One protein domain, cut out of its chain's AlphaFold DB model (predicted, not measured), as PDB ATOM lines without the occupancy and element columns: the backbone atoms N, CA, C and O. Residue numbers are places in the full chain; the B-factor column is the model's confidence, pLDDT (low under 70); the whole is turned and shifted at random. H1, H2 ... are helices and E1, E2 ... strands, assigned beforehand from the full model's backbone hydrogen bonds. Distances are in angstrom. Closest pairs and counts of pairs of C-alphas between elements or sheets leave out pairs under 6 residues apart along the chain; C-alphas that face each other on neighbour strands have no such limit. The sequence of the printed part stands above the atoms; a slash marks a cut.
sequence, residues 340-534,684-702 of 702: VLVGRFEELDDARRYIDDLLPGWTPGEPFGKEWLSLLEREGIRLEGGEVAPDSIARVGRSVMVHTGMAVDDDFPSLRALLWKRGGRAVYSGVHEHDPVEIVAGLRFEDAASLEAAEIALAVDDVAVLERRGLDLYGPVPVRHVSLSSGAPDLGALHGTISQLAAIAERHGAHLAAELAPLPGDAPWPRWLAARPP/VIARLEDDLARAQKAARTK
ATOM      1  N   VAL A 340     -27.495 -38.192  43.978       83.44
ATOM      2  CA  VAL A 340     -26.344 -38.449  43.095       83.44
ATOM      3  C   VAL A 340     -25.206 -37.452  43.310       83.44
ATOM      4  O   VAL A 340     -25.405 -36.238  43.410       83.44
ATOM      5  N   LEU A 341     -23.970 -37.948  43.294       91.25
ATOM      6  CA  LEU A 341     -22.753 -37.147  43.171       91.25
ATOM      7  C   LEU A 341     -21.849 -37.715  42.081       91.25
ATOM      8  O   LEU A 341     -21.390 -38.850  42.162       91.25
ATOM      9  N   VAL A 342     -21.506 -36.871  41.113       92.81
ATOM     10  CA  VAL A 342     -20.431 -37.113  40.153       92.81
ATOM     11  C   VAL A 342     -19.324 -36.117  40.420       92.81
ATOM     12  O   VAL A 342     -19.492 -34.903  40.269       92.81
ATOM     13  N   GLY A 343     -18.178 -36.643  40.829       93.81
ATOM     14  CA  GLY A 343     -16.964 -35.882  41.046       93.81
ATOM     15  C   GLY A 343     -15.960 -36.083  39.924       93.81
ATOM     16  O   GLY A 343     -15.857 -37.168  39.362       93.81
ATOM     17  N   ARG A 344     -15.172 -35.052  39.626       93.25
ATOM     18  CA  ARG A 344     -14.091 -35.112  38.638       93.25
ATOM     19  C   ARG A 344     -12.813 -34.502  39.191       93.25
ATOM     20  O   ARG A 344     -12.845 -33.431  39.802       93.25
ATOM     21  N   PHE A 345     -11.693 -35.173  38.956       94.12
ATOM     22  CA  PHE A 345     -10.360 -34.724  39.354       94.12
ATOM     23  C   PHE A 345      -9.531 -34.287  38.146       94.12
ATOM     24  O   PHE A 345      -9.791 -34.686  37.011       94.12
ATOM     25  N   GLU A 346      -8.523 -33.447  38.385       90.12
ATOM     26  CA  GLU A 346      -7.583 -33.064  37.325       90.12
ATOM     27  C   GLU A 346      -6.689 -34.251  36.946       90.12
ATOM     28  O   GLU A 346      -6.551 -34.549  35.759       90.12
ATOM     29  N   GLU A 347      -6.175 -34.963  37.955       91.12
ATOM     30  CA  GLU A 347      -5.281 -36.110  37.813       91.12
ATOM     31  C   GLU A 347      -5.990 -37.433  38.136       91.12
ATOM     32  O   GLU A 347      -6.831 -37.521  39.035       91.12
ATOM     33  N   LEU A 348      -5.613 -38.499  37.425       90.06
ATOM     34  CA  LEU A 348      -6.179 -39.842  37.615       90.06
ATOM     35  C   LEU A 348      -5.867 -40.411  39.005       90.06
ATOM     36  O   LEU A 348      -6.730 -41.037  39.622       90.06
ATOM     37  N   ASP A 349      -4.664 -40.154  39.518       92.19
ATOM     38  CA  ASP A 349      -4.244 -40.645  40.832       92.19
ATOM     39  C   ASP A 349      -5.046 -40.015  41.979       92.19
ATOM     40  O   ASP A 349      -5.255 -40.668  43.000       92.19
ATOM     41  N   ASP A 350      -5.542 -38.783  41.820       95.00
ATOM     42  CA  ASP A 350      -6.415 -38.150  42.813       95.00
ATOM     43  C   ASP A 350      -7.786 -38.838  42.875       95.00
ATOM     44  O   ASP A 350      -8.256 -39.178  43.961       95.00
ATOM     45  N   ALA A 351      -8.393 -39.118  41.714       92.44
ATOM     46  CA  ALA A 351      -9.655 -39.860  41.637       92.44
ATOM     47  C   ALA A 351      -9.520 -41.274  42.213       92.44
ATOM     48  O   ALA A 351     -10.412 -41.757  42.912       92.44
ATOM     49  N   ARG A 352      -8.389 -41.936  41.938       91.75
ATOM     50  CA  ARG A 352      -8.072 -43.250  42.501       91.75
ATOM     51  C   ARG A 352      -7.961 -43.189  44.021       91.75
ATOM     52  O   ARG A 352      -8.661 -43.941  44.683       91.75
ATOM     53  N   ARG A 353      -7.156 -42.273  44.568       93.56
ATOM     54  CA  ARG A 353      -7.017 -42.100  46.025       93.56
ATOM     55  C   ARG A 353      -8.347 -41.795  46.706       93.56
ATOM     56  O   ARG A 353      -8.585 -42.286  47.801       93.56
ATOM     57  N   TYR A 354      -9.206 -40.993  46.076       93.69
ATOM     58  CA  TYR A 354     -10.522 -40.684  46.629       93.69
ATOM     59  C   TYR A 354     -11.362 -41.948  46.833       93.69
ATOM     60  O   TYR A 354     -11.902 -42.134  47.915       93.69
ATOM     61  N   ILE A 355     -11.432 -42.828  45.833       90.38
ATOM     62  CA  ILE A 355     -12.216 -44.068  45.924       90.38
ATOM     63  C   ILE A 355     -11.517 -45.119  46.787       90.38
ATOM     64  O   ILE A 355     -12.179 -45.735  47.615       90.38
ATOM     65  N   ASP A 356     -10.198 -45.279  46.668       90.12
ATOM     66  CA  ASP A 356      -9.418 -46.222  47.483       90.12
ATOM     67  C   ASP A 356      -9.566 -45.928  48.992       90.12
ATOM     68  O   ASP A 356      -9.539 -46.857  49.792       90.12
ATOM     69  N   ASP A 357      -9.786 -44.667  49.382       91.06
ATOM     70  CA  ASP A 357     -10.057 -44.279  50.774       91.06
ATOM     71  C   ASP A 357     -11.520 -44.493  51.208       91.06
ATOM     72  O   ASP A 357     -11.788 -44.557  52.408       91.06
ATOM     73  N   LEU A 358     -12.461 -44.601  50.263       89.94
ATOM     74  CA  LEU A 358     -13.876 -44.872  50.540       89.94
ATOM     75  C   LEU A 358     -14.205 -46.370  50.510       89.94
ATOM     76  O   LEU A 358     -15.129 -46.801  51.182       89.94
ATOM     77  N   LEU A 359     -13.455 -47.203  49.789       86.94
ATOM     78  CA  LEU A 359     -13.723 -48.646  49.734       86.94
ATOM     79  C   LEU A 359     -13.615 -49.370  51.098       86.94
ATOM     80  O   LEU A 359     -14.447 -50.242  51.367       86.94
ATOM     81  N   PRO A 360     -12.642 -49.065  51.981       87.44
ATOM     82  CA  PRO A 360     -12.519 -49.743  53.266       87.44
ATOM     83  C   PRO A 360     -13.728 -49.486  54.169       87.44
ATOM     84  O   PRO A 360     -14.027 -48.344  54.512       87.44
ATOM     85  N   GLY A 361     -14.398 -50.563  54.586       75.31
ATOM     86  CA  GLY A 361     -15.535 -50.489  55.509       75.31
ATOM     87  C   GLY A 361     -16.837 -49.980  54.883       75.31
ATOM     88  O   GLY A 361     -17.806 -49.777  55.613       75.31
ATOM     89  N   TRP A 362     -16.892 -49.793  53.559       87.44
ATOM     90  CA  TRP A 362     -18.129 -49.419  52.879       87.44
ATOM     91  C   TRP A 362     -19.136 -50.575  52.883       87.44
ATOM     92  O   TRP A 362     -18.835 -51.680  52.432       87.44
ATOM     93  N   THR A 363     -20.332 -50.305  53.406       82.31
ATOM     94  CA  THR A 363     -21.469 -51.233  53.417       82.31
ATOM     95  C   THR A 363     -22.724 -50.451  53.020       82.31
ATOM     96  O   THR A 363     -23.146 -49.605  53.805       82.31
ATOM     97  N   PRO A 364     -23.298 -50.670  51.822       79.44
ATOM     98  CA  PRO A 364     -24.466 -49.930  51.334       79.44
ATOM     99  C   PRO A 364     -25.609 -49.831  52.354       79.44
ATOM    100  O   PRO A 364     -26.005 -50.842  52.933       79.44
ATOM    101  N   GLY A 365     -26.144 -48.625  52.560       73.00
ATOM    102  CA  GLY A 365     -27.290 -48.356  53.436       73.00
ATOM    103  C   GLY A 365     -27.003 -48.363  54.944       73.00
ATOM    104  O   GLY A 365     -27.888 -48.011  55.724       73.00
ATOM    105  N   GLU A 366     -25.791 -48.723  55.373       80.50
ATOM    106  CA  GLU A 366     -25.388 -48.702  56.784       80.50
ATOM    107  C   GLU A 366     -24.800 -47.339  57.190       80.50
ATOM    108  O   GLU A 366     -24.220 -46.645  56.355       80.50
ATOM    109  N   PRO A 367     -24.866 -46.933  58.471       84.19
ATOM    110  CA  PRO A 367     -24.158 -45.748  58.955       84.19
ATOM    111  C   PRO A 367     -22.654 -45.795  58.652       84.19
ATOM    112  O   PRO A 367     -22.048 -46.867  58.604       84.19
ATOM    113  N   PHE A 368     -22.020 -44.627  58.513       88.56
ATOM    114  CA  PHE A 368     -20.591 -44.551  58.190       88.56
ATOM    115  C   PHE A 368     -19.719 -45.320  59.199       88.56
ATOM    116  O   PHE A 368     -19.729 -45.051  60.405       88.56
ATOM    117  N   GLY A 369     -18.926 -46.262  58.680       85.94
ATOM    118  CA  GLY A 369     -17.990 -47.074  59.455       85.94
ATOM    119  C   GLY A 369     -16.832 -46.267  60.052       85.94
ATOM    120  O   GLY A 369     -16.562 -45.127  59.666       85.94
ATOM    121  N   LYS A 370     -16.096 -46.868  60.997       89.38
ATOM    122  CA  LYS A 370     -15.013 -46.200  61.753       89.38
ATOM    123  C   LYS A 370     -13.939 -45.592  60.852       89.38
ATOM    124  O   LYS A 370     -13.383 -44.540  61.177       89.38
ATOM    125  N   GLU A 371     -13.642 -46.249  59.742       90.62
ATOM    126  CA  GLU A 371     -12.675 -45.836  58.733       90.62
ATOM    127  C   GLU A 371     -13.072 -44.488  58.119       90.62
ATOM    128  O   GLU A 371     -12.255 -43.565  58.081       90.62
ATOM    129  N   TRP A 372     -14.344 -44.348  57.734       91.81
ATOM    130  CA  TRP A 372     -14.908 -43.131  57.150       91.81
ATOM    131  C   TRP A 372     -15.022 -42.014  58.184       91.81
ATOM    132  O   TRP A 372     -14.601 -40.892  57.914       91.81
ATOM    133  N   LEU A 373     -15.493 -42.322  59.398       91.44
ATOM    134  CA  LEU A 373     -15.534 -41.350  60.498       91.44
ATOM    135  C   LEU A 373     -14.138 -40.762  60.768       91.44
ATOM    136  O   LEU A 373     -13.968 -39.545  60.830       91.44
ATOM    137  N   SER A 374     -13.120 -41.626  60.851       92.25
ATOM    138  CA  SER A 374     -11.730 -41.211  61.074       92.25
ATOM    139  C   SER A 374     -11.173 -40.409  59.895       92.25
ATOM    140  O   SER A 374     -10.371 -39.495  60.086       92.25
ATOM    141  N   LEU A 375     -11.548 -40.768  58.664       93.56
ATOM    142  CA  LEU A 375     -11.177 -40.033  57.458       93.56
ATOM    143  C   LEU A 375     -11.744 -38.612  57.491       93.56
ATOM    144  O   LEU A 375     -10.981 -37.657  57.359       93.56
ATOM    145  N   LEU A 376     -13.048 -38.466  57.720       93.56
ATOM    146  CA  LEU A 376     -13.716 -37.167  57.778       93.56
ATOM    147  C   LEU A 376     -13.177 -36.303  58.921       93.56
ATOM    148  O   LEU A 376     -12.920 -35.117  58.714       93.56
ATOM    149  N   GLU A 377     -12.903 -36.894  60.088       93.06
ATOM    150  CA  GLU A 377     -12.302 -36.193  61.226       93.06
ATOM    151  C   GLU A 377     -10.900 -35.655  60.901       93.06
ATOM    152  O   GLU A 377     -10.634 -34.468  61.114       93.06
ATOM    153  N   ARG A 378     -10.014 -36.477  60.314       94.25
ATOM    154  CA  ARG A 378      -8.691 -36.017  59.837       94.25
ATOM    155  C   ARG A 378      -8.814 -34.914  58.793       94.25
ATOM    156  O   ARG A 378      -7.974 -34.019  58.716       94.25
ATOM    157  N   GLU A 379      -9.873 -34.975  57.997       93.94
ATOM    158  CA  GLU A 379     -10.194 -33.979  56.993       93.94
ATOM    159  C   GLU A 379     -10.951 -32.768  57.584       93.94
ATOM    160  O   GLU A 379     -11.253 -31.815  56.865       93.94
ATOM    161  N   GLY A 380     -11.202 -32.718  58.893       92.31
ATOM    162  CA  GLY A 380     -11.905 -31.606  59.537       92.31
ATOM    163  C   GLY A 380     -13.324 -31.389  58.995       92.31
ATOM    164  O   GLY A 380     -13.826 -30.262  59.032       92.31
ATOM    165  N   ILE A 381     -13.940 -32.439  58.451       92.62
ATOM    166  CA  ILE A 381     -15.304 -32.450  57.925       92.62
ATOM    167  C   ILE A 381     -16.210 -32.975  59.030       92.62
ATOM    168  O   ILE A 381     -15.955 -34.024  59.619       92.62
ATOM    169  N   ARG A 382     -17.255 -32.210  59.339       83.62
ATOM    170  CA  ARG A 382     -18.265 -32.631  60.307       83.62
ATOM    171  C   ARG A 382     -19.306 -33.460  59.579       83.62
ATOM    172  O   ARG A 382     -19.746 -33.052  58.512       83.62
ATOM    173  N   LEU A 383     -19.679 -34.577  60.184       80.75
ATOM    174  CA  LEU A 383     -20.861 -35.321  59.777       80.75
ATOM    175  C   LEU A 383     -22.107 -34.525  60.111       80.75
ATOM    176  O   LEU A 383     -22.212 -33.952  61.205       80.75
ATOM    177  N   GLU A 384     -23.040 -34.530  59.177       66.50
ATOM    178  CA  GLU A 384     -24.406 -34.115  59.437       66.50
ATOM    179  C   GLU A 384     -25.184 -35.352  59.927       66.50
ATOM    180  O   GLU A 384     -24.818 -36.498  59.664       66.50
ATOM    181  N   GLY A 385     -26.152 -35.155  60.822       56.31
ATOM    182  CA  GLY A 385     -26.710 -36.265  61.599       56.31
ATOM    183  C   GLY A 385     -27.426 -37.296  60.724       56.31
ATOM    184  O   GLY A 385     -28.414 -36.955  60.090       56.31
ATOM    185  N   GLY A 386     -26.985 -38.559  60.770       64.69
ATOM    186  CA  GLY A 386     -27.694 -39.687  60.153       64.69
ATOM    187  C   GLY A 386     -27.227 -40.101  58.754       64.69
ATOM    188  O   GLY A 386     -27.899 -40.932  58.156       64.69
ATOM    189  N   GLU A 387     -26.097 -39.580  58.252       81.31
ATOM    190  CA  GLU A 387     -25.528 -40.010  56.962       81.31
ATOM    191  C   GLU A 387     -25.272 -41.530  56.929       81.31
ATOM    192  O   GLU A 387     -24.613 -42.100  57.813       81.31
ATOM    193  N   VAL A 388     -25.790 -42.179  55.886       82.88
ATOM    194  CA  VAL A 388     -25.595 -43.604  55.601       82.88
ATOM    195  C   VAL A 388     -24.786 -43.776  54.330       82.88
ATOM    196  O   VAL A 388     -24.819 -42.952  53.416       82.88
ATOM    197  N   ALA A 389     -24.011 -44.850  54.291       86.62
ATOM    198  CA  ALA A 389     -23.202 -45.215  53.156       86.62
ATOM    199  C   ALA A 389     -24.083 -45.344  51.900       86.62
ATOM    200  O   ALA A 389     -25.129 -45.995  51.947       86.62
ATOM    201  N   PRO A 390     -23.650 -44.760  50.774       86.75
ATOM    202  CA  PRO A 390     -24.411 -44.762  49.531       86.75
ATOM    203  C   PRO A 390     -24.633 -46.180  49.004       86.75
ATOM    204  O   PRO A 390     -23.816 -47.073  49.258       86.75
ATOM    205  N   ASP A 391     -25.693 -46.363  48.216       79.81
ATOM    206  CA  ASP A 391     -26.037 -47.651  47.599       79.81
ATOM    207  C   ASP A 391     -24.974 -48.122  46.602       79.81
ATOM    208  O   ASP A 391     -24.810 -49.318  46.351       79.81
ATOM    209  N   SER A 392     -24.261 -47.188  45.975       82.00
ATOM    210  CA  SER A 392     -23.229 -47.493  44.989       82.00
ATOM    211  C   SER A 392     -22.133 -46.432  44.945       82.00
ATOM    212  O   SER A 392     -22.412 -45.233  44.971       82.00
ATOM    213  N   ILE A 393     -20.882 -46.882  44.795       87.56
ATOM    214  CA  ILE A 393     -19.724 -46.028  44.499       87.56
ATOM    215  C   ILE A 393     -18.925 -46.601  43.329       87.56
ATOM    216  O   ILE A 393     -18.752 -47.812  43.206       87.56
ATOM    217  N   ALA A 394     -18.411 -45.745  42.451       87.19
ATOM    218  CA  ALA A 394     -17.616 -46.187  41.308       87.19
ATOM    219  C   ALA A 394     -16.581 -45.150  40.866       87.19
ATOM    220  O   ALA A 394     -16.655 -43.968  41.208       87.19
ATOM    221  N   ARG A 395     -15.613 -45.607  40.061       89.56
ATOM    222  CA  ARG A 395     -14.598 -44.767  39.416       89.56
ATOM    223  C   ARG A 395     -14.401 -45.171  37.967       89.56
ATOM    224  O   ARG A 395     -14.183 -46.347  37.694       89.56
ATOM    225  N   VAL A 396     -14.303 -44.189  37.077       86.25
ATOM    226  CA  VAL A 396     -13.802 -44.381  35.709       86.25
ATOM    227  C   VAL A 396     -12.837 -43.265  35.373       86.25
ATOM    228  O   VAL A 396     -13.206 -42.094  35.376       86.25
ATOM    229  N   GLY A 397     -11.580 -43.614  35.091       86.00
ATOM    230  CA  GLY A 397     -10.544 -42.617  34.823       86.00
ATOM    231  C   GLY A 397     -10.444 -41.595  35.960       86.00
ATOM    232  O   GLY A 397     -10.111 -41.961  37.092       86.00
ATOM    233  N   ARG A 398     -10.740 -40.331  35.640       90.00
ATOM    234  CA  ARG A 398     -10.705 -39.178  36.555       90.00
ATOM    235  C   ARG A 398     -12.050 -38.857  37.216       90.00
ATOM    236  O   ARG A 398     -12.119 -37.925  38.020       90.00
ATOM    237  N   SER A 399     -13.094 -39.604  36.876       91.62
ATOM    238  CA  SER A 399     -14.446 -39.425  37.394       91.62
ATOM    239  C   SER A 399     -14.726 -40.409  38.523       91.62
ATOM    240  O   SER A 399     -14.337 -41.579  38.462       91.62
ATOM    241  N   VAL A 400     -15.423 -39.931  39.547       92.50
ATOM    242  CA  VAL A 400     -15.941 -40.705  40.678       92.50
ATOM    243  C   VAL A 400     -17.450 -40.514  40.750       92.50
ATOM    244  O   VAL A 400     -17.958 -39.447  40.407       92.50
ATOM    245  N   MET A 401     -18.166 -41.546  41.172       90.62
ATOM    246  CA  MET A 401     -19.625 -41.570  41.196       90.62
ATOM    247  C   MET A 401     -20.095 -42.122  42.533       90.62
ATOM    248  O   MET A 401     -19.530 -43.101  43.020       90.62
ATOM    249  N   VAL A 402     -21.125 -41.504  43.096       89.31
ATOM    250  CA  VAL A 402     -21.829 -41.942  44.299       89.31
ATOM    251  C   VAL A 402     -23.330 -41.803  44.047       89.31
ATOM    252  O   VAL A 402     -23.765 -40.789  43.498       89.31
ATOM    253  N   HIS A 403     -24.107 -42.821  44.409       85.69
ATOM    254  CA  HIS A 403     -25.549 -42.885  44.152       85.69
ATOM    255  C   HIS A 403     -26.283 -43.572  45.304       85.69
ATOM    256  O   HIS A 403     -25.804 -44.586  45.818       85.69
ATOM    257  N   THR A 404     -27.441 -43.017  45.663       74.69
ATOM    258  CA  THR A 404     -28.447 -43.624  46.540       74.69
ATOM    259  C   THR A 404     -29.813 -43.494  45.877       74.69
ATOM    260  O   THR A 404     -30.191 -42.412  45.414       74.69
ATOM    261  N   GLY A 405     -30.557 -44.594  45.822       60.16
ATOM    262  CA  GLY A 405     -31.910 -44.610  45.288       60.16
ATOM    263  C   GLY A 405     -32.945 -44.241  46.348       60.16
ATOM    264  O   GLY A 405     -32.799 -44.566  47.524       60.16
ATOM    265  N   MET A 406     -34.062 -43.651  45.926       53.50
ATOM    266  CA  MET A 406     -35.215 -43.378  46.806       53.50
ATOM    267  C   MET A 406     -34.928 -42.402  47.978       53.50
ATOM    268  O   MET A 406     -35.634 -42.443  48.992       53.50
ATOM    269  N   ALA A 407     -33.936 -41.528  47.812       51.69
ATOM    270  CA  ALA A 407     -33.572 -40.412  48.672       51.69
ATOM    271  C   ALA A 407     -34.599 -39.259  48.664       51.69
ATOM    272  O   ALA A 407     -35.302 -38.991  47.681       51.69
ATOM    273  N   VAL A 408     -34.675 -38.554  49.791       49.16
ATOM    274  CA  VAL A 408     -35.530 -37.366  49.974       49.16
ATOM    275  C   VAL A 408     -34.689 -36.098  50.152       49.16
ATOM    276  O   VAL A 408     -35.136 -35.033  49.734       49.16
ATOM    277  N   ASP A 409     -33.469 -36.228  50.684       62.50
ATOM    278  CA  ASP A 409     -32.541 -35.138  50.997       62.50
ATOM    279  C   ASP A 409     -31.113 -35.446  50.493       62.50
ATOM    280  O   ASP A 409     -30.883 -36.383  49.722       62.50
ATOM    281  N   ASP A 410     -30.131 -34.617  50.874       73.81
ATOM    282  CA  ASP A 410     -28.722 -34.898  50.576       73.81
ATOM    283  C   ASP A 410     -28.238 -36.009  51.508       73.81
ATOM    284  O   ASP A 410     -27.955 -35.766  52.677       73.81
ATOM    285  N   ASP A 411     -28.163 -37.232  50.992       79.12
ATOM    286  CA  ASP A 411     -27.794 -38.410  51.782       79.12
ATOM    287  C   ASP A 411     -26.295 -38.459  52.132       79.12
ATOM    288  O   ASP A 411     -25.886 -39.236  52.996       79.12
ATOM    289  N   PHE A 412     -25.450 -37.658  51.467       87.56
ATOM    290  CA  PHE A 412     -23.995 -37.683  51.676       87.56
ATOM    291  C   PHE A 412     -23.291 -36.307  51.561       87.56
ATOM    292  O   PHE A 412     -22.277 -36.179  50.850       87.56
ATOM    293  N   PRO A 413     -23.751 -35.260  52.281       89.25
ATOM    294  CA  PRO A 413     -23.141 -33.927  52.276       89.25
ATOM    295  C   PRO A 413     -21.660 -33.961  52.679       89.25
ATOM    296  O   PRO A 413     -20.835 -33.231  52.111       89.25
ATOM    297  N   SER A 414     -21.264 -34.858  53.589       92.75
ATOM    298  CA  SER A 414     -19.868 -34.999  54.005       92.75
ATOM    299  C   SER A 414     -18.971 -35.570  52.899       92.75
ATOM    300  O   SER A 414     -17.832 -35.115  52.744       92.75
ATOM    301  N   LEU A 415     -19.479 -36.483  52.060       93.31
ATOM    302  CA  LEU A 415     -18.738 -37.004  50.904       93.31
ATOM    303  C   LEU A 415     -18.591 -35.945  49.807       93.31
ATOM    304  O   LEU A 415     -17.523 -35.852  49.187       93.31
ATOM    305  N   ARG A 416     -19.611 -35.093  49.611       92.69
ATOM    306  CA  ARG A 416     -19.512 -33.922  48.719       92.69
ATOM    307  C   ARG A 416     -18.455 -32.943  49.219       92.69
ATOM    308  O   ARG A 416     -17.626 -32.476  48.435       92.69
ATOM    309  N   ALA A 417     -18.445 -32.644  50.517       94.19
ATOM    310  CA  ALA A 417     -17.430 -31.787  51.122       94.19
ATOM    311  C   ALA A 417     -16.021 -32.385  50.962       94.19
ATOM    312  O   ALA A 417     -15.090 -31.670  50.583       94.19
ATOM    313  N   LEU A 418     -15.873 -33.695  51.184       95.69
ATOM    314  CA  LEU A 418     -14.613 -34.420  51.023       95.69
ATOM    315  C   LEU A 418     -14.088 -34.347  49.587       95.69
ATOM    316  O   LEU A 418     -12.901 -34.078  49.389       95.69
ATOM    317  N   LEU A 419     -14.965 -34.528  48.592       96.50
ATOM    318  CA  LEU A 419     -14.618 -34.419  47.174       96.50
ATOM    319  C   LEU A 419     -13.974 -33.061  46.875       96.50
ATOM    320  O   LEU A 419     -12.860 -32.999  46.351       96.50
ATOM    321  N   TRP A 420     -14.654 -31.973  47.248       95.88
ATOM    322  CA  TRP A 420     -14.157 -30.614  47.030       95.88
ATOM    323  C   TRP A 420     -12.869 -30.330  47.801       95.88
ATOM    324  O   TRP A 420     -11.943 -29.708  47.271       95.88
ATOM    325  N   LYS A 421     -12.782 -30.801  49.049       95.50
ATOM    326  CA  LYS A 421     -11.597 -30.609  49.884       95.50
ATOM    327  C   LYS A 421     -10.356 -31.254  49.267       95.50
ATOM    328  O   LYS A 421      -9.276 -30.667  49.312       95.50
ATOM    329  N   ARG A 422     -10.519 -32.421  48.644       95.06
ATOM    330  CA  ARG A 422      -9.439 -33.180  48.000       95.06
ATOM    331  C   ARG A 422      -9.110 -32.720  46.581       95.06
ATOM    332  O   ARG A 422      -8.395 -33.407  45.864       95.06
ATOM    333  N   GLY A 423      -9.595 -31.550  46.171       94.38
ATOM    334  CA  GLY A 423      -9.280 -30.974  44.864       94.38
ATOM    335  C   GLY A 423     -10.189 -31.443  43.728       94.38
ATOM    336  O   GLY A 423     -10.034 -30.956  42.606       94.38
ATOM    337  N   GLY A 424     -11.147 -32.329  44.013       94.75
ATOM    338  CA  GLY A 424     -12.189 -32.722  43.074       94.75
ATOM    339  C   GLY A 424     -13.212 -31.608  42.856       94.75
ATOM    340  O   GLY A 424     -13.291 -30.637  43.613       94.75
ATOM    341  N   ARG A 425     -14.002 -31.739  41.793       94.75
ATOM    342  CA  ARG A 425     -15.128 -30.853  41.478       94.75
ATOM    343  C   ARG A 425     -16.385 -31.685  41.315       94.75
ATOM    344  O   ARG A 425     -16.357 -32.659  40.571       94.75
ATOM    345  N   ALA A 426     -17.469 -31.298  41.979       94.50
ATOM    346  CA  ALA A 426     -18.773 -31.899  41.726       94.50
ATOM    347  C   ALA A 426     -19.297 -31.358  40.388       94.50
ATOM    348  O   ALA A 426     -19.567 -30.165  40.291       94.50
ATOM    349  N   VAL A 427     -19.358 -32.198  39.356       91.44
ATOM    350  CA  VAL A 427     -19.796 -31.818  37.994       91.44
ATOM    351  C   VAL A 427     -21.268 -32.136  37.741       91.44
ATOM    352  O   VAL A 427     -21.863 -31.616  36.803       91.44
ATOM    353  N   TYR A 428     -21.840 -32.985  38.590       88.44
ATOM    354  CA  TYR A 428     -23.270 -33.205  38.717       88.44
ATOM    355  C   TYR A 428     -23.558 -33.582  40.171       88.44
ATOM    356  O   TYR A 428     -22.922 -34.484  40.720       88.44
ATOM    357  N   SER A 429     -24.440 -32.833  40.828       82.62
ATOM    358  CA  SER A 429     -24.635 -32.914  42.279       82.62
ATOM    359  C   SER A 429     -26.118 -32.921  42.665       82.62
ATOM    360  O   SER A 429     -26.518 -32.202  43.582       82.62
ATOM    361  N   GLY A 430     -26.924 -33.717  41.956       71.06
ATOM    362  CA  GLY A 430     -28.360 -33.842  42.200       71.06
ATOM    363  C   GLY A 430     -28.657 -34.424  43.581       71.06
ATOM    364  O   GLY A 430     -28.252 -35.536  43.890       71.06
ATOM    365  N   VAL A 431     -29.354 -33.664  44.418       61.50
ATOM    366  CA  VAL A 431     -29.836 -34.114  45.737       61.50
ATOM    367  C   VAL A 431     -31.252 -34.708  45.640       61.50
ATOM    368  O   VAL A 431     -31.710 -35.404  46.536       61.50
ATOM    369  N   HIS A 432     -31.932 -34.466  44.517       60.78
ATOM    370  CA  HIS A 432     -33.271 -34.965  44.238       60.78
ATOM    371  C   HIS A 432     -33.471 -35.068  42.721       60.78
ATOM    372  O   HIS A 432     -34.035 -34.168  42.097       60.78
ATOM    373  N   GLU A 433     -32.908 -36.109  42.107       53.97
ATOM    374  CA  GLU A 433     -33.066 -36.371  40.676       53.97
ATOM    375  C   GLU A 433     -34.262 -37.298  40.424       53.97
ATOM    376  O   GLU A 433     -34.439 -38.324  41.086       53.97
ATOM    377  N   HIS A 434     -35.098 -36.907  39.465       52.62
ATOM    378  CA  HIS A 434     -36.297 -37.642  39.062       52.62
ATOM    379  C   HIS A 434     -36.147 -38.303  37.696       52.62
ATOM    380  O   HIS A 434     -36.865 -39.265  37.405       52.62
ATOM    381  N   ASP A 435     -35.241 -37.792  36.865       55.34
ATOM    382  CA  ASP A 435     -34.882 -38.434  35.612       55.34
ATOM    383  C   ASP A 435     -34.024 -39.682  35.892       55.34
ATOM    384  O   ASP A 435     -33.220 -39.686  36.826       55.34
ATOM    385  N   PRO A 436     -34.144 -40.754  35.087       61.00
ATOM    386  CA  PRO A 436     -33.251 -41.900  35.189       61.00
ATOM    387  C   PRO A 436     -31.789 -41.461  35.082       61.00
ATOM    388  O   PRO A 436     -31.364 -40.865  34.088       61.00
ATOM    389  N   VAL A 437     -31.017 -41.754  36.124       71.62
ATOM    390  CA  VAL A 437     -29.581 -41.490  36.158       71.62
ATOM    391  C   VAL A 437     -28.876 -42.704  35.575       71.62
ATOM    392  O   VAL A 437     -28.925 -43.796  36.139       71.62
ATOM    393  N   GLU A 438     -28.203 -42.517  34.445       82.62
ATOM    394  CA  GLU A 438     -27.483 -43.588  33.761       82.62
ATOM    395  C   GLU A 438     -25.993 -43.268  33.644       82.62
ATOM    396  O   GLU A 438     -25.563 -42.119  33.778       82.62
ATOM    397  N   ILE A 439     -25.190 -44.298  33.370       87.38
ATOM    398  CA  ILE A 439     -23.780 -44.123  33.035       87.38
ATOM    399  C   ILE A 439     -23.712 -43.694  31.570       87.38
ATOM    400  O   ILE A 439     -24.099 -44.438  30.681       87.38
ATOM    401  N   VAL A 440     -23.172 -42.517  31.285       91.69
ATOM    402  CA  VAL A 440     -22.797 -42.123  29.927       91.69
ATOM    403  C   VAL A 440     -21.349 -42.532  29.707       91.69
ATOM    404  O   VAL A 440     -20.459 -42.027  30.391       91.69
ATOM    405  N   ALA A 441     -21.113 -43.450  28.771       93.88
ATOM    406  CA  ALA A 441     -19.794 -43.996  28.479       93.88
ATOM    407  C   ALA A 441     -19.268 -43.526  27.119       93.88
ATOM    408  O   ALA A 441     -20.031 -43.282  26.184       93.88
ATOM    409  N   GLY A 442     -17.944 -43.432  27.026       95.62
ATOM    410  CA  GLY A 442     -17.188 -43.215  25.805       95.62
ATOM    411  C   GLY A 442     -16.059 -44.239  25.697       95.62
ATOM    412  O   GLY A 442     -15.314 -44.425  26.663       95.62
ATOM    413  N   LEU A 443     -15.912 -44.883  24.539       96.19
ATOM    414  CA  LEU A 443     -14.783 -45.759  24.219       96.19
ATOM    415  C   LEU A 443     -14.034 -45.233  22.998       96.19
ATOM    416  O   LEU A 443     -14.670 -44.883  22.010       96.19
ATOM    417  N   ARG A 444     -12.699 -45.211  23.042       96.56
ATOM    418  CA  ARG A 444     -11.841 -44.794  21.919       96.56
ATOM    419  C   ARG A 444     -10.926 -45.916  21.464       96.56
ATOM    420  O   ARG A 444     -10.195 -46.464  22.287       96.56
ATOM    421  N   PHE A 445     -10.905 -46.169  20.160       96.06
ATOM    422  CA  PHE A 445     -10.148 -47.245  19.523       96.06
ATOM    423  C   PHE A 445      -9.034 -46.703  18.611       96.06
ATOM    424  O   PHE A 445      -9.100 -45.574  18.118       96.06
ATOM    425  N   GLU A 446      -7.998 -47.511  18.374       93.00
ATOM    426  CA  GLU A 446      -6.919 -47.201  17.418       93.00
ATOM    427  C   GLU A 446      -7.295 -47.589  15.973       93.00
ATOM    428  O   GLU A 446      -6.795 -46.985  15.022       93.00
ATOM    429  N   ASP A 447      -8.197 -48.560  15.792       94.81
ATOM    430  CA  ASP A 447      -8.599 -49.087  14.488       94.81
ATOM    431  C   ASP A 447     -10.072 -49.544  14.452       94.81
ATOM    432  O   ASP A 447     -10.710 -49.772  15.481       94.81
ATOM    433  N   ALA A 448     -10.618 -49.668  13.239       95.38
ATOM    434  CA  ALA A 448     -12.024 -50.009  13.018       95.38
ATOM    435  C   ALA A 448     -12.373 -51.468  13.362       95.38
ATOM    436  O   ALA A 448     -13.504 -51.734  13.757       95.38
ATOM    437  N   ALA A 449     -11.425 -52.402  13.242       95.88
ATOM    438  CA  ALA A 449     -11.668 -53.815  13.539       95.88
ATOM    439  C   ALA A 449     -11.860 -54.029  15.047       95.88
ATOM    440  O   ALA A 449     -12.772 -54.742  15.466       95.88
ATOM    441  N   SER A 450     -11.037 -53.367  15.862       95.81
ATOM    442  CA  SER A 450     -11.158 -53.361  17.320       95.81
ATOM    443  C   SER A 450     -12.479 -52.735  17.783       95.81
ATOM    444  O   SER A 450     -13.140 -53.287  18.664       95.81
ATOM    445  N   LEU A 451     -12.901 -51.635  17.145       96.62
ATOM    446  CA  LEU A 451     -14.196 -50.993  17.395       96.62
ATOM    447  C   LEU A 451     -15.367 -51.936  17.087       96.62
ATOM    448  O   LEU A 451     -16.227 -52.139  17.941       96.62
ATOM    449  N   GLU A 452     -15.384 -52.546  15.897       95.75
ATOM    450  CA  GLU A 452     -16.452 -53.465  15.477       95.75
ATOM    451  C   GLU A 452     -16.552 -54.683  16.403       95.75
ATOM    452  O   GLU A 452     -17.649 -55.104  16.776       95.75
ATOM    453  N   ALA A 453     -15.408 -55.231  16.824       93.69
ATOM    454  CA  ALA A 453     -15.368 -56.342  17.766       93.69
ATOM    455  C   ALA A 453     -15.935 -55.959  19.144       93.69
ATOM    456  O   ALA A 453     -16.661 -56.752  19.749       93.69
ATOM    457  N   ALA A 454     -15.639 -54.750  19.629       93.75
ATOM    458  CA  ALA A 454     -16.139 -54.266  20.909       93.75
ATOM    459  C   ALA A 454     -17.643 -53.966  20.890       93.75
ATOM    460  O   ALA A 454     -18.319 -54.272  21.866       93.75
ATOM    461  N   GLU A 455     -18.197 -53.426  19.801       93.00
ATOM    462  CA  GLU A 455     -19.653 -53.245  19.673       93.00
ATOM    463  C   GLU A 455     -20.402 -54.574  19.718       93.00
ATOM    464  O   GLU A 455     -21.429 -54.683  20.387       93.00
ATOM    465  N   ILE A 456     -19.870 -55.600  19.044       90.62
ATOM    466  CA  ILE A 456     -20.430 -56.951  19.114       90.62
ATOM    467  C   ILE A 456     -20.364 -57.459  20.555       90.62
ATOM    468  O   ILE A 456     -21.362 -57.975  21.047       90.62
ATOM    469  N   ALA A 457     -19.233 -57.291  21.247       90.44
ATOM    470  CA  ALA A 457     -19.093 -57.714  22.640       90.44
ATOM    471  C   ALA A 457     -20.074 -56.984  23.573       90.44
ATOM    472  O   ALA A 457     -20.757 -57.636  24.354       90.44
ATOM    473  N   LEU A 458     -20.207 -55.658  23.452       88.25
ATOM    474  CA  LEU A 458     -21.149 -54.851  24.235       88.25
ATOM    475  C   LEU A 458     -22.604 -55.304  24.044       88.25
ATOM    476  O   LEU A 458     -23.362 -55.326  25.012       88.25
ATOM    477  N   ALA A 459     -22.978 -55.693  22.821       83.44
ATOM    478  CA  ALA A 459     -24.311 -56.199  22.508       83.44
ATOM    479  C   ALA A 459     -24.524 -57.657  22.957       83.44
ATOM    480  O   ALA A 459     -25.583 -57.986  23.484       83.44
ATOM    481  N   VAL A 460     -23.535 -58.535  22.755       79.69
ATOM    482  CA  VAL A 460     -23.600 -59.963  23.123       79.69
ATOM    483  C   VAL A 460     -23.610 -60.147  24.638       79.69
ATOM    484  O   VAL A 460     -24.389 -60.954  25.143       79.69
ATOM    485  N   ASP A 461     -22.789 -59.377  25.351       76.56
ATOM    486  CA  ASP A 461     -22.717 -59.387  26.813       76.56
ATOM    487  C   ASP A 461     -23.866 -58.561  27.448       76.56
ATOM    488  O   ASP A 461     -23.930 -58.436  28.669       76.56
ATOM    489  N   ASP A 462     -24.780 -58.015  26.626       76.31
ATOM    490  CA  ASP A 462     -25.954 -57.209  27.011       76.31
ATOM    491  C   ASP A 462     -25.606 -56.031  27.946       76.31
ATOM    492  O   ASP A 462     -26.340 -55.688  28.880       76.31
ATOM    493  N   VAL A 463     -24.453 -55.408  27.686       78.75
ATOM    494  CA  VAL A 463     -23.918 -54.286  28.466       78.75
ATOM    495  C   VAL A 463     -24.528 -52.971  27.988       78.75
ATOM    496  O   VAL A 463     -25.129 -52.251  28.783       78.75
ATOM    497  N   ALA A 464     -24.391 -52.646  26.696       84.00
ATOM    498  CA  ALA A 464     -24.911 -51.405  26.116       84.00
ATOM    499  C   ALA A 464     -24.975 -51.441  24.582       84.00
ATOM    500  O   ALA A 464     -24.254 -52.193  23.931       84.00
ATOM    501  N   VAL A 465     -25.785 -50.549  24.008       85.25
ATOM    502  CA  VAL A 465     -25.754 -50.211  22.578       85.25
ATOM    503  C   VAL A 465     -25.310 -48.757  22.465       85.25
ATOM    504  O   VAL A 465     -25.995 -47.861  22.953       85.25
ATOM    505  N   LEU A 466     -24.140 -48.537  21.863       91.12
ATOM    506  CA  LEU A 466     -23.492 -47.228  21.782       91.12
ATOM    507  C   LEU A 466     -23.463 -46.724  20.335       91.12
ATOM    508  O   LEU A 466     -23.419 -47.502  19.387       91.12
ATOM    509  N   GLU A 467     -23.452 -45.407  20.176       92.75
ATOM    510  CA  GLU A 467     -23.431 -44.710  18.895       92.75
ATOM    511  C   GLU A 467     -22.000 -44.396  18.447       92.75
ATOM    512  O   GLU A 467     -21.160 -43.945  19.233       92.75
ATOM    513  N   ARG A 468     -21.725 -44.578  17.152       93.25
ATOM    514  CA  ARG A 468     -20.400 -44.332  16.567       93.25
ATOM    515  C   ARG A 468     -20.151 -42.848  16.288       93.25
ATOM    516  O   ARG A 468     -20.970 -42.163  15.673       93.25
ATOM    517  N   ARG A 469     -18.938 -42.380  16.593       91.81
ATOM    518  CA  ARG A 469     -18.374 -41.104  16.125       91.81
ATOM    519  C   ARG A 469     -16.914 -41.299  15.710       91.81
ATOM    520  O   ARG A 469     -15.996 -41.146  16.507       91.81
ATOM    521  N   GLY A 470     -16.682 -41.611  14.436       92.12
ATOM    522  CA  GLY A 470     -15.334 -41.934  13.953       92.12
ATOM    523  C   GLY A 470     -14.851 -43.272  14.518       92.12
ATOM    524  O   GLY A 470     -15.509 -44.282  14.295       92.12
ATOM    525  N   LEU A 471     -13.720 -43.266  15.233       94.81
ATOM    526  CA  LEU A 471     -13.184 -44.430  15.962       94.81
ATOM    527  C   LEU A 471     -13.579 -44.438  17.446       94.81
ATOM    528  O   LEU A 471     -12.931 -45.101  18.253       94.81
ATOM    529  N   ASP A 472     -14.626 -43.698  17.804       95.94
ATOM    530  CA  ASP A 472     -15.154 -43.658  19.159       95.94
ATOM    531  C   ASP A 472     -16.594 -44.194  19.206       95.94
ATOM    532  O   ASP A 472     -17.355 -44.048  18.244       95.94
ATOM    533  N   LEU A 473     -16.975 -44.752  20.353       96.06
ATOM    534  CA  LEU A 473     -18.343 -45.123  20.711       96.06
ATOM    535  C   LEU A 473     -18.805 -44.272  21.889       96.06
ATOM    536  O   LEU A 473     -18.055 -44.130  22.850       96.06
ATOM    537  N   TYR A 474     -20.033 -43.763  21.850       94.69
ATOM    538  CA  TYR A 474     -20.641 -43.010  22.946       94.69
ATOM    539  C   TYR A 474     -22.077 -43.441  23.172       94.69
ATOM    540  O   TYR A 474     -22.814 -43.672  22.219       94.69
ATOM    541  N   GLY A 475     -22.520 -43.481  24.418       91.19
ATOM    542  CA  GLY A 475     -23.914 -43.800  24.672       91.19
ATOM    543  C   GLY A 475     -24.238 -44.045  26.132       91.19
ATOM    544  O   GLY A 475     -23.360 -43.954  26.997       91.19
ATOM    545  N   PRO A 476     -25.511 -44.351  26.395       89.12
ATOM    546  CA  PRO A 476     -25.978 -44.704  27.711       89.12
ATOM    547  C   PRO A 476     -25.628 -46.159  28.011       89.12
ATOM    548  O   PRO A 476     -25.719 -47.040  27.153       89.12
ATOM    549  N   VAL A 477     -25.255 -46.411  29.253       85.12
ATOM    550  CA  VAL A 477     -25.059 -47.736  29.813       85.12
ATOM    551  C   VAL A 477     -25.994 -47.834  31.018       85.12
ATOM    552  O   VAL A 477     -25.781 -47.139  32.020       85.12
ATOM    553  N   PRO A 478     -27.048 -48.663  30.936       69.94
ATOM    554  CA  PRO A 478     -28.007 -48.787  32.017       69.94
ATOM    555  C   PRO A 478     -27.324 -49.358  33.261       69.94
ATOM    556  O   PRO A 478     -26.559 -50.322  33.183       69.94
ATOM    557  N   VAL A 479     -27.639 -48.798  34.427       64.06
ATOM    558  CA  VAL A 479     -27.178 -49.316  35.720       64.06
ATOM    559  C   VAL A 479     -28.005 -50.561  36.051       64.06
ATOM    560  O   VAL A 479     -29.055 -50.488  36.688       64.06
ATOM    561  N   ARG A 480     -27.593 -51.725  35.539       50.31
ATOM    562  CA  ARG A 480     -28.285 -53.002  35.779       50.31
ATOM    563  C   ARG A 480     -27.848 -53.593  37.122       50.31
ATOM    564  O   ARG A 480     -26.688 -53.476  37.508       50.31
ATOM    565  N   HIS A 481     -28.754 -54.287  37.818       41.28
ATOM    566  CA  HIS A 481     -28.391 -55.134  38.961       41.28
ATOM    567  C   HIS A 481     -27.564 -56.325  38.464       41.28
ATOM    568  O   HIS A 481     -28.102 -57.391  38.163       41.28
ATOM    569  N   VAL A 482     -26.253 -56.143  38.330       34.31
ATOM    570  CA  VAL A 482     -25.346 -57.241  38.012       34.31
ATOM    571  C   VAL A 482     -25.045 -57.983  39.309       34.31
ATOM    572  O   VAL A 482     -24.210 -57.566  40.099       34.31
ATOM    573  N   SER A 483     -25.733 -59.103  39.529       32.03
ATOM    574  CA  SER A 483     -25.297 -60.098  40.508       32.03
ATOM    575  C   SER A 483     -24.008 -60.747  40.003       32.03
ATOM    576  O   SER A 483     -23.979 -61.259  38.881       32.03
ATOM    577  N   LEU A 484     -22.947 -60.748  40.812       30.14
ATOM    578  CA  LEU A 484     -21.706 -61.447  40.490       30.14
ATOM    579  C   LEU A 484     -21.315 -62.422  41.599       30.14
ATOM    580  O   LEU A 484     -21.233 -62.071  42.769       30.14
ATOM    581  N   SER A 485     -21.066 -63.658  41.164       32.22
ATOM    582  CA  SER A 485     -20.021 -64.575  41.634       32.22
ATOM    583  C   SER A 485     -19.566 -64.479  43.097       32.22
ATOM    584  O   SER A 485     -18.968 -63.501  43.541       32.22
ATOM    585  N   SER A 486     -19.692 -65.604  43.794       34.06
ATOM    586  CA  SER A 486     -19.131 -65.873  45.117       34.06
ATOM    587  C   SER A 486     -17.634 -65.524  45.221       34.06
ATOM    588  O   SER A 486     -16.798 -66.284  44.727       34.06
ATOM    589  N   GLY A 487     -17.283 -64.427  45.903       39.34
ATOM    590  CA  GLY A 487     -15.918 -64.240  46.416       39.34
ATOM    591  C   GLY A 487     -15.421 -62.815  46.677       39.34
ATOM    592  O   GLY A 487     -14.472 -62.673  47.442       39.34
ATOM    593  N   ALA A 488     -16.028 -61.772  46.104       42.16
ATOM    594  CA  ALA A 488     -15.658 -60.372  46.356       42.16
ATOM    595  C   ALA A 488     -16.863 -59.588  46.909       42.16
ATOM    596  O   ALA A 488     -17.994 -59.940  46.566       42.16
ATOM    597  N   PRO A 489     -16.665 -58.565  47.764       45.00
ATOM    598  CA  PRO A 489     -17.755 -57.669  48.135       45.00
ATOM    599  C   PRO A 489     -18.327 -57.036  46.862       45.00
ATOM    600  O   PRO A 489     -17.577 -56.482  46.059       45.00
ATOM    601  N   ASP A 490     -19.638 -57.173  46.657       57.75
ATOM    602  CA  ASP A 490     -20.346 -56.491  45.576       57.75
ATOM    603  C   ASP A 490     -20.302 -54.995  45.873       57.75
ATOM    604  O   ASP A 490     -20.959 -54.503  46.791       57.75
ATOM    605  N   LEU A 491     -19.463 -54.287  45.120       61.03
ATOM    606  CA  LEU A 491     -19.239 -52.859  45.269       61.03
ATOM    607  C   LEU A 491     -20.372 -52.020  44.630       61.03
ATOM    608  O   LEU A 491     -20.152 -50.887  44.194       61.03
ATOM    609  N   GLY A 492     -21.585 -52.567  44.567       66.94
ATOM    610  CA  GLY A 492     -22.783 -51.923  44.042       66.94
ATOM    611  C   GLY A 492     -22.904 -51.988  42.516       66.94
ATOM    612  O   GLY A 492     -21.947 -52.246  41.778       66.94
ATOM    613  N   ALA A 493     -24.109 -51.695  42.019       67.94
ATOM    614  CA  ALA A 493     -24.476 -51.843  40.608       67.94
ATOM    615  C   ALA A 493     -23.626 -50.970  39.662       67.94
ATOM    616  O   ALA A 493     -23.278 -51.400  38.555       67.94
ATOM    617  N   LEU A 494     -23.236 -49.767  40.108       78.56
ATOM    618  CA  LEU A 494     -22.332 -48.896  39.348       78.56
ATOM    619  C   LEU A 494     -20.957 -49.541  39.162       78.56
ATOM    620  O   LEU A 494     -20.444 -49.579  38.046       78.56
ATOM    621  N   HIS A 495     -20.359 -50.074  40.231       79.38
ATOM    622  CA  HIS A 495     -19.025 -50.664  40.165       79.38
ATOM    623  C   HIS A 495     -18.986 -51.899  39.265       79.38
ATOM    624  O   HIS A 495     -18.063 -52.041  38.458       79.38
ATOM    625  N   GLY A 496     -19.992 -52.774  39.372       78.62
ATOM    626  CA  GLY A 496     -20.110 -53.965  38.530       78.62
ATOM    627  C   GLY A 496     -20.182 -53.611  37.043       78.62
ATOM    628  O   GLY A 496     -19.378 -54.101  36.248       78.62
ATOM    629  N   THR A 497     -21.075 -52.685  36.682       82.44
ATOM    630  CA  THR A 497     -21.257 -52.222  35.294       82.44
ATOM    631  C   THR A 497     -19.985 -51.566  34.746       82.44
ATOM    632  O   THR A 497     -19.531 -51.875  33.643       82.44
ATOM    633  N   ILE A 498     -19.345 -50.704  35.539       85.56
ATOM    634  CA  ILE A 498     -18.080 -50.070  35.163       85.56
ATOM    635  C   ILE A 498     -16.955 -51.091  34.962       85.56
ATOM    636  O   ILE A 498     -16.166 -50.958  34.024       85.56
ATOM    637  N   SER A 499     -16.880 -52.118  35.808       85.75
ATOM    638  CA  SER A 499     -15.865 -53.169  35.691       85.75
ATOM    639  C   SER A 499     -16.031 -53.977  34.404       85.75
ATOM    640  O   SER A 499     -15.041 -54.293  33.746       85.75
ATOM    641  N   GLN A 500     -17.274 -54.256  33.999       86.38
ATOM    642  CA  GLN A 500     -17.572 -54.909  32.722       86.38
ATOM    643  C   GLN A 500     -17.152 -54.046  31.528       86.38
ATOM    644  O   GLN A 500     -16.452 -54.536  30.639       86.38
ATOM    645  N   LEU A 501     -17.497 -52.752  31.530       89.12
ATOM    646  CA  LEU A 501     -17.058 -51.814  30.490       89.12
ATOM    647  C   LEU A 501     -15.529 -51.747  30.392       89.12
ATOM    648  O   LEU A 501     -14.981 -51.766  29.292       89.12
ATOM    649  N   ALA A 502     -14.836 -51.691  31.533       90.38
ATOM    650  CA  ALA A 502     -13.378 -51.651  31.577       90.38
ATOM    651  C   ALA A 502     -12.752 -52.933  31.008       90.38
ATOM    652  O   ALA A 502     -11.805 -52.849  30.230       90.38
ATOM    653  N   ALA A 503     -13.313 -54.102  31.333       91.12
ATOM    654  CA  ALA A 503     -12.849 -55.385  30.811       91.12
ATOM    655  C   ALA A 503     -13.044 -55.508  29.290       91.12
ATOM    656  O   ALA A 503     -12.174 -56.039  28.599       91.12
ATOM    657  N   ILE A 504     -14.161 -55.005  28.753       91.50
ATOM    658  CA  ILE A 504     -14.402 -54.957  27.302       91.50
ATOM    659  C   ILE A 504     -13.416 -53.997  26.635       91.50
ATOM    660  O   ILE A 504     -12.782 -54.365  25.646       91.50
ATOM    661  N   ALA A 505     -13.240 -52.797  27.192       92.94
ATOM    662  CA  ALA A 505     -12.290 -51.823  26.669       92.94
ATOM    663  C   ALA A 505     -10.869 -52.407  26.617       92.94
ATOM    664  O   ALA A 505     -10.232 -52.369  25.570       92.94
ATOM    665  N   GLU A 506     -10.400 -53.035  27.697       93.31
ATOM    666  CA  GLU A 506      -9.082 -53.676  27.749       93.31
ATOM    667  C   GLU A 506      -8.942 -54.808  26.722       93.31
ATOM    668  O   GLU A 506      -7.972 -54.834  25.961       93.31
ATOM    669  N   ARG A 507      -9.931 -55.710  26.645       94.38
ATOM    670  CA  ARG A 507      -9.944 -56.844  25.703       94.38
ATOM    671  C   ARG A 507      -9.794 -56.399  24.248       94.38
ATOM    672  O   ARG A 507      -9.180 -57.111  23.457       94.38
ATOM    673  N   HIS A 508     -10.355 -55.243  23.907       95.12
ATOM    674  CA  HIS A 508     -10.385 -54.707  22.548       95.12
ATOM    675  C   HIS A 508      -9.468 -53.489  22.354       95.12
ATOM    676  O   HIS A 508      -9.628 -52.753  21.384       95.12
ATOM    677  N   GLY A 509      -8.503 -53.265  23.254       93.25
ATOM    678  CA  GLY A 509      -7.497 -52.208  23.101       93.25
ATOM    679  C   GLY A 509      -8.064 -50.782  23.082       93.25
ATOM    680  O   GLY A 509      -7.482 -49.900  22.453       93.25
ATOM    681  N   ALA A 510      -9.198 -50.554  23.742       95.12
ATOM    682  CA  ALA A 510      -9.877 -49.269  23.806       95.12
ATOM    683  C   ALA A 510      -9.536 -48.491  25.086       95.12
ATOM    684  O   ALA A 510      -9.285 -49.058  26.151       95.12
ATOM    685  N   HIS A 511      -9.611 -47.166  25.010       94.62
ATOM    686  CA  HIS A 511      -9.654 -46.302  26.189       94.62
ATOM    687  C   HIS A 511     -11.103 -46.083  26.623       94.62
ATOM    688  O   HIS A 511     -11.965 -45.933  25.766       94.62
ATOM    689  N   LEU A 512     -11.361 -46.024  27.933       94.19
ATOM    690  CA  LEU A 512     -12.697 -45.846  28.514       94.19
ATOM    691  C   LEU A 512     -12.779 -44.544  29.323       94.19
ATOM    692  O   LEU A 512     -11.902 -44.256  30.141       94.19
ATOM    693  N   ALA A 513     -13.878 -43.813  29.153       93.56
ATOM    694  CA  ALA A 513     -14.302 -42.719  30.019       93.56
ATOM    695  C   ALA A 513     -15.803 -42.857  30.321       93.56
ATOM    696  O   ALA A 513     -16.555 -43.312  29.462       93.56
ATOM    697  N   ALA A 514     -16.250 -42.468  31.519       92.38
ATOM    698  CA  ALA A 514     -17.677 -42.446  31.839       92.38
ATOM    699  C   ALA A 514     -18.033 -41.442  32.949       92.38
ATOM    700  O   ALA A 514     -17.201 -41.133  33.806       92.38
ATOM    701  N   GLU A 515     -19.281 -40.972  32.958       90.69
ATOM    702  CA  GLU A 515     -19.884 -40.102  33.985       90.69
ATOM    703  C   GLU A 515     -21.362 -40.473  34.200       90.69
ATOM    704  O   GLU A 515     -21.985 -40.984  33.273       90.69
ATOM    705  N   LEU A 516     -21.946 -40.210  35.381       87.12
ATOM    706  CA  LEU A 516     -23.408 -40.286  35.512       87.12
ATOM    707  C   LEU A 516     -24.049 -39.030  34.939       87.12
ATOM    708  O   LEU A 516     -23.566 -37.916  35.162       87.12
ATOM    709  N   ALA A 517     -25.172 -39.206  34.258       83.50
ATOM    710  CA  ALA A 517     -26.009 -38.101  33.841       83.50
ATOM    711  C   ALA A 517     -27.489 -38.505  33.850       83.50
ATOM    712  O   ALA A 517     -27.809 -39.642  33.500       83.50
ATOM    713  N   PRO A 518     -28.394 -37.578  34.201       72.62
ATOM    714  CA  PRO A 518     -29.817 -37.788  34.004       72.62
ATOM    715  C   PRO A 518     -30.116 -37.799  32.508       72.62
ATOM    716  O   PRO A 518     -29.735 -36.874  31.776       72.62
ATOM    717  N   LEU A 519     -30.777 -38.860  32.055       69.75
ATOM    718  CA  LEU A 519     -31.166 -39.040  30.668       69.75
ATOM    719  C   LEU A 519     -32.688 -38.967  30.534       69.75
ATOM    720  O   LEU A 519     -33.396 -39.855  31.010       69.75
ATOM    721  N   PRO A 520     -33.219 -37.948  29.839       52.31
ATOM    722  CA  PRO A 520     -34.614 -37.975  29.433       52.31
ATOM    723  C   PRO A 520     -34.820 -39.117  28.424       52.31
ATOM    724  O   PRO A 520     -33.984 -39.324  27.544       52.31
ATOM    725  N   GLY A 521     -35.935 -39.846  28.544       53.81
ATOM    726  CA  GLY A 521     -36.153 -41.138  27.871       53.81
ATOM    727  C   GLY A 521     -35.966 -41.163  26.344       53.81
ATOM    728  O   GLY A 521     -35.490 -42.163  25.816       53.81
ATOM    729  N   ASP A 522     -36.260 -40.068  25.636       52.09
ATOM    730  CA  ASP A 522     -36.038 -39.940  24.185       52.09
ATOM    731  C   ASP A 522     -34.684 -39.272  23.882       52.09
ATOM    732  O   ASP A 522     -34.626 -38.194  23.286       52.09
ATOM    733  N   ALA A 523     -33.582 -39.876  24.328       62.66
ATOM    734  CA  ALA A 523     -32.228 -39.356  24.140       62.66
ATOM    735  C   ALA A 523     -31.822 -39.337  22.644       62.66
ATOM    736  O   ALA A 523     -31.536 -40.390  22.067       62.66
ATOM    737  N   PRO A 524     -31.737 -38.167  21.972       81.06
ATOM    738  CA  PRO A 524     -31.413 -38.088  20.553       81.06
ATOM    739  C   PRO A 524     -29.889 -38.125  20.361       81.06
ATOM    740  O   PRO A 524     -29.286 -37.139  19.930       81.06
ATOM    741  N   TRP A 525     -29.250 -39.249  20.688       85.06
ATOM    742  CA  TRP A 525     -27.790 -39.406  20.670       85.06
ATOM    743  C   TRP A 525     -27.103 -38.902  19.395       85.06
ATOM    744  O   TRP A 525     -26.157 -38.120  19.525       85.06
ATOM    745  N   PRO A 526     -27.600 -39.195  18.173       86.62
ATOM    746  CA  PRO A 526     -27.008 -38.642  16.954       86.62
ATOM    747  C   PRO A 526     -26.980 -37.107  16.933       86.62
ATOM    748  O   PRO A 526     -26.022 -36.496  16.460       86.62
ATOM    749  N   ARG A 527     -28.013 -36.456  17.485       87.50
ATOM    750  CA  ARG A 527     -28.087 -34.992  17.587       87.50
ATOM    751  C   ARG A 527     -27.095 -34.452  18.613       87.50
ATOM    752  O   ARG A 527     -26.486 -33.420  18.350       87.50
ATOM    753  N   TRP A 528     -26.944 -35.106  19.764       88.88
ATOM    754  CA  TRP A 528     -25.990 -34.675  20.791       88.88
ATOM    755  C   TRP A 528     -24.540 -34.871  20.353       88.88
ATOM    756  O   TRP A 528     -23.731 -33.972  20.556       88.88
ATOM    757  N   LEU A 529     -24.228 -35.970  19.665       89.56
ATOM    758  CA  LEU A 529     -22.902 -36.200  19.085       89.56
ATOM    759  C   LEU A 529     -22.568 -35.210  17.962       89.56
ATOM    760  O   LEU A 529     -21.409 -34.837  17.783       89.56
ATOM    761  N   ALA A 530     -23.577 -34.751  17.218       88.50
ATOM    762  CA  ALA A 530     -23.412 -33.712  16.203       88.50
ATOM    763  C   ALA A 530     -23.365 -32.283  16.780       88.50
ATOM    764  O   ALA A 530     -23.004 -31.344  16.062       88.50
ATOM    765  N   ALA A 531     -23.746 -32.087  18.047       88.25
ATOM    766  CA  ALA A 531     -23.783 -30.769  18.665       88.25
ATOM    767  C   ALA A 531     -22.369 -30.214  18.883       88.25
ATOM    768  O   ALA A 531     -21.393 -30.944  19.065       88.25
ATOM    769  N   ARG A 532     -22.251 -28.883  18.868       83.44
ATOM    770  CA  ARG A 532     -20.981 -28.230  19.191       83.44
ATOM    771  C   ARG A 532     -20.725 -28.345  20.697       83.44
ATOM    772  O   ARG A 532     -21.634 -28.020  21.461       83.44
ATOM    773  N   PRO A 533     -19.515 -28.751  21.118       81.75
ATOM    774  CA  PRO A 533     -19.177 -28.814  22.529       81.75
ATOM    775  C   PRO A 533     -19.198 -27.410  23.152       81.75
ATOM    776  O   PRO A 533     -19.069 -26.407  22.432       81.75
ATOM    777  N   PRO A 534     -19.352 -27.314  24.480       77.44
ATOM    778  CA  PRO A 534     -19.336 -26.033  25.163       77.44
ATOM    779  C   PRO A 534     -17.992 -25.313  24.964       77.44
ATOM    780  O   PRO A 534     -16.936 -25.935  24.850       77.44
ATOM    781  N   VAL A 684     -21.216 -33.464  29.055       91.88
ATOM    782  CA  VAL A 684     -20.694 -34.787  29.443       91.88
ATOM    783  C   VAL A 684     -19.848 -35.384  28.315       91.88
ATOM    784  O   VAL A 684     -18.686 -35.697  28.544       91.88
ATOM    785  N   ILE A 685     -20.374 -35.470  27.087       92.25
ATOM    786  CA  ILE A 685     -19.647 -36.006  25.921       92.25
ATOM    787  C   ILE A 685     -18.321 -35.263  25.715       92.25
ATOM    788  O   ILE A 685     -17.285 -35.903  25.559       92.25
ATOM    789  N   ALA A 686     -18.321 -33.928  25.789       91.69
ATOM    790  CA  ALA A 686     -17.102 -33.132  25.646       91.69
ATOM    791  C   ALA A 686     -16.050 -33.451  26.729       91.69
ATOM    792  O   ALA A 686     -14.851 -33.494  26.443       91.69
ATOM    793  N   ARG A 687     -16.477 -33.710  27.972       90.94
ATOM    794  CA  ARG A 687     -15.578 -34.139  29.057       90.94
ATOM    795  C   ARG A 687     -15.033 -35.549  28.834       90.94
ATOM    796  O   ARG A 687     -13.846 -35.777  29.074       90.94
ATOM    797  N   LEU A 688     -15.861 -36.473  28.344       93.38
ATOM    798  CA  LEU A 688     -15.422 -37.824  27.981       93.38
ATOM    799  C   LEU A 688     -14.407 -37.790  26.830       93.38
ATOM    800  O   LEU A 688     -13.393 -38.479  26.890       93.38
ATOM    801  N   GLU A 689     -14.616 -36.939  25.826       92.31
ATOM    802  CA  GLU A 689     -13.674 -36.735  24.720       92.31
ATOM    803  C   GLU A 689     -12.292 -36.259  25.202       92.31
ATOM    804  O   GLU A 689     -11.270 -36.769  24.724       92.31
ATOM    805  N   ASP A 690     -12.241 -35.323  26.161       91.31
ATOM    806  CA  ASP A 690     -10.990 -34.870  26.796       91.31
ATOM    807  C   ASP A 690     -10.298 -36.013  27.557       91.31
ATOM    808  O   ASP A 690      -9.084 -36.192  27.427       91.31
ATOM    809  N   ASP A 691     -11.048 -36.833  28.301       91.50
ATOM    810  CA  ASP A 691     -10.486 -38.000  28.993       91.50
ATOM    811  C   ASP A 691      -9.890 -39.018  28.033       91.50
ATOM    812  O   ASP A 691      -8.754 -39.459  28.225       91.50
ATOM    813  N   LEU A 692     -10.631 -39.366  26.982       93.56
ATOM    814  CA  LEU A 692     -10.193 -40.326  25.976       93.56
ATOM    815  C   LEU A 692      -8.953 -39.819  25.234       93.56
ATOM    816  O   LEU A 692      -8.013 -40.579  25.000       93.56
ATOM    817  N   ALA A 693      -8.898 -38.521  24.912       92.06
ATOM    818  CA  ALA A 693      -7.733 -37.910  24.270       92.06
ATOM    819  C   ALA A 693      -6.492 -37.952  25.169       92.06
ATOM    820  O   ALA A 693      -5.389 -38.254  24.700       92.06
ATOM    821  N   ARG A 694      -6.656 -37.683  26.466       90.44
ATOM    822  CA  ARG A 694      -5.563 -37.758  27.442       90.44
ATOM    823  C   ARG A 694      -5.087 -39.187  27.652       90.44
ATOM    824  O   ARG A 694      -3.877 -39.405  27.650       90.44
ATOM    825  N   ALA A 695      -6.006 -40.141  27.784       88.62
ATOM    826  CA  ALA A 695      -5.684 -41.556  27.934       88.62
ATOM    827  C   ALA A 695      -4.874 -42.073  26.736       88.62
ATOM    828  O   ALA A 695      -3.807 -42.659  26.924       88.62
ATOM    829  N   GLN A 696      -5.312 -41.753  25.515       89.38
ATOM    830  CA  GLN A 696      -4.604 -42.133  24.294       89.38
ATOM    831  C   GLN A 696      -3.227 -41.473  24.185       89.38
ATOM    832  O   GLN A 696      -2.235 -42.128  23.863       89.38
ATOM    833  N   LYS A 697      -3.127 -40.174  24.493       89.75
ATOM    834  CA  LYS A 697      -1.836 -39.476  24.497       89.75
ATOM    835  C   LYS A 697      -0.868 -40.100  25.500       89.75
ATOM    836  O   LYS A 697       0.286 -40.321  25.150       89.75
ATOM    837  N   ALA A 698      -1.337 -40.400  26.712       85.38
ATOM    838  CA  ALA A 698      -0.532 -41.021  27.757       85.38
ATOM    839  C   ALA A 698      -0.033 -42.414  27.345       85.38
ATOM    840  O   ALA A 698       1.122 -42.739  27.616       85.38
ATOM    841  N   ALA A 699      -0.870 -43.203  26.661       85.25
ATOM    842  CA  ALA A 699      -0.506 -44.518  26.142       85.25
ATOM    843  C   ALA A 699       0.581 -44.454  25.055       85.25
ATOM    844  O   ALA A 699       1.444 -45.317  25.034       85.25
ATOM    845  N   ARG A 700       0.593 -43.414  24.208       85.69
ATOM    846  CA  ARG A 700       1.613 -43.223  23.153       85.69
ATOM    847  C   ARG A 700       2.965 -42.715  23.660       85.69
ATOM    848  O   ARG A 700       3.957 -42.806  22.946       85.69
ATOM    849  N   THR A 701       2.990 -42.099  24.840       82.19
ATOM    850  CA  THR A 701       4.224 -41.615  25.492       82.19
ATOM    851  C   THR A 701       4.882 -42.639  26.416       82.19
ATOM    852  O   THR A 701       5.995 -42.384  26.874       82.19
ATOM    853  N   LYS A 702       4.194 -43.741  26.723       62.72
ATOM    854  CA  LYS A 702       4.755 -44.911  27.407       62.72
ATOM    855  C   LYS A 702       5.317 -45.876  26.376       62.72
ATOM    856  O   LYS A 702       6.309 -46.547  26.728       62.72
TER     857      LYS A 702
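AT A GLANCE: This is residues 340 to 534 and 684 to 702 of the 702 residues of the protein "Radical SAM core domain-containing protein" of Sorangium cellulosum (UniProt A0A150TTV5). Two lobes pack together, each built on a four-stranded antiparallel sheet: the sheet E2 E3 E1 E4 has H1 and H3 over one face, with H2 beyond them, and meets the second lobe at strand E8 and helix H5. The second sheet, E6 E7 E5 E8, is strongly twisted and has H4 and H5 on one face, H6 and H7 on the other, with H5 packed on both sheets. You have 214 printed residues with seven named helices and eight named strands, in the order E1 H1 H2 E2 E3 H3 E4 E5 H4 E6 E7 H5 E8 H6 H7, class mixed, helices and strands. The whole is compact, with a radius of gyration of the C-alphas of 17.4 A and spans of 52 by 42 by 39 A.

IN THESE COORDINATES: Find C-alpha 340 at (-26.344, -38.449, 43.095), where E1, residues 340 to 344, begins. Go on to H1, residues 348 to 358, H2, 370 to 378, E2, 392 to 396, E3, 399 to 407 and 22.2 A long, H3, 413 to 421, and E4, 425 to 428. Next come E5, 437 to 444 and 23.0 A long, H4, 448 to 460, E6, 467 to 469, and E7, 472 to 477. H5, 492 to 507, spans 22.9 A, E8, 511 to 518, spans 23.2 A, and H6 is 525 to 530. H7, 684 to 701, runs 26.1 A to C-alpha 701 at (4.224, -41.615, 25.492).

HOW THE PARTS SIT: Look in the first sheet for N 394 and O 401 of the hairpin E2 and E3, 2.9 A, N 341 and O 402 of E1 and E3, 2.9 A, and N 344 and O 425 of E1 and E4, 2.8 A, each within hydrogen-bond range. Three layers, helices on both faces, appear here: H1 and H3 share a face at heights of 8.8 and 8.9 A over the sheet, and H5 is on the opposite face at 7.4 A, with C-alphas 392 and 492 the closest of E2 and H5, 4.6 A. H2 is close to H1 but not clearly touching, closest C-alphas 358 and 372, 6.9 A. The closest C-alphas of E2 and E8 are 396 and 514, 5.8 A. In the second sheet, N 467 and O 474 of the hairpin E6 and E7, 2.8 A, N 441 and O 475 of E5 and E7, 2.9 A, and N 440 and O 515 of E5 and E8, 2.8 A, are within range. It too has three layers: H4 and H5 on one face, H6 and H7 on the other. H4 and H5 touch, closest C-alphas 454 and 504, 6.7 A. The closest C-alphas of E8 and H7 are 513 and 688, 5.4 A. Four split strand-helix-strand units, same-way strands with another strand between them in the sheet, have right-handed crossovers: E1, H1 H2, E2; E3, H3, E4; E5, H4, E6; E7, H5, E8. Every O i to N i+4 pair in the seven helices is within hydrogen-bond range.

THE WHOLE: The two C-alphas farthest apart are those of Gly 385 and Ala 449, 53.3 A. Residues 535 to 683 are not printed; C-alphas 534 and 684 are 9.8 A apart across that cut. The links H1 to H2, H2 to E2 and E7 to H5 are long. Mean pLDDT of the printed part is 83.0, and 36 residues are under 70, among them 478 to 493.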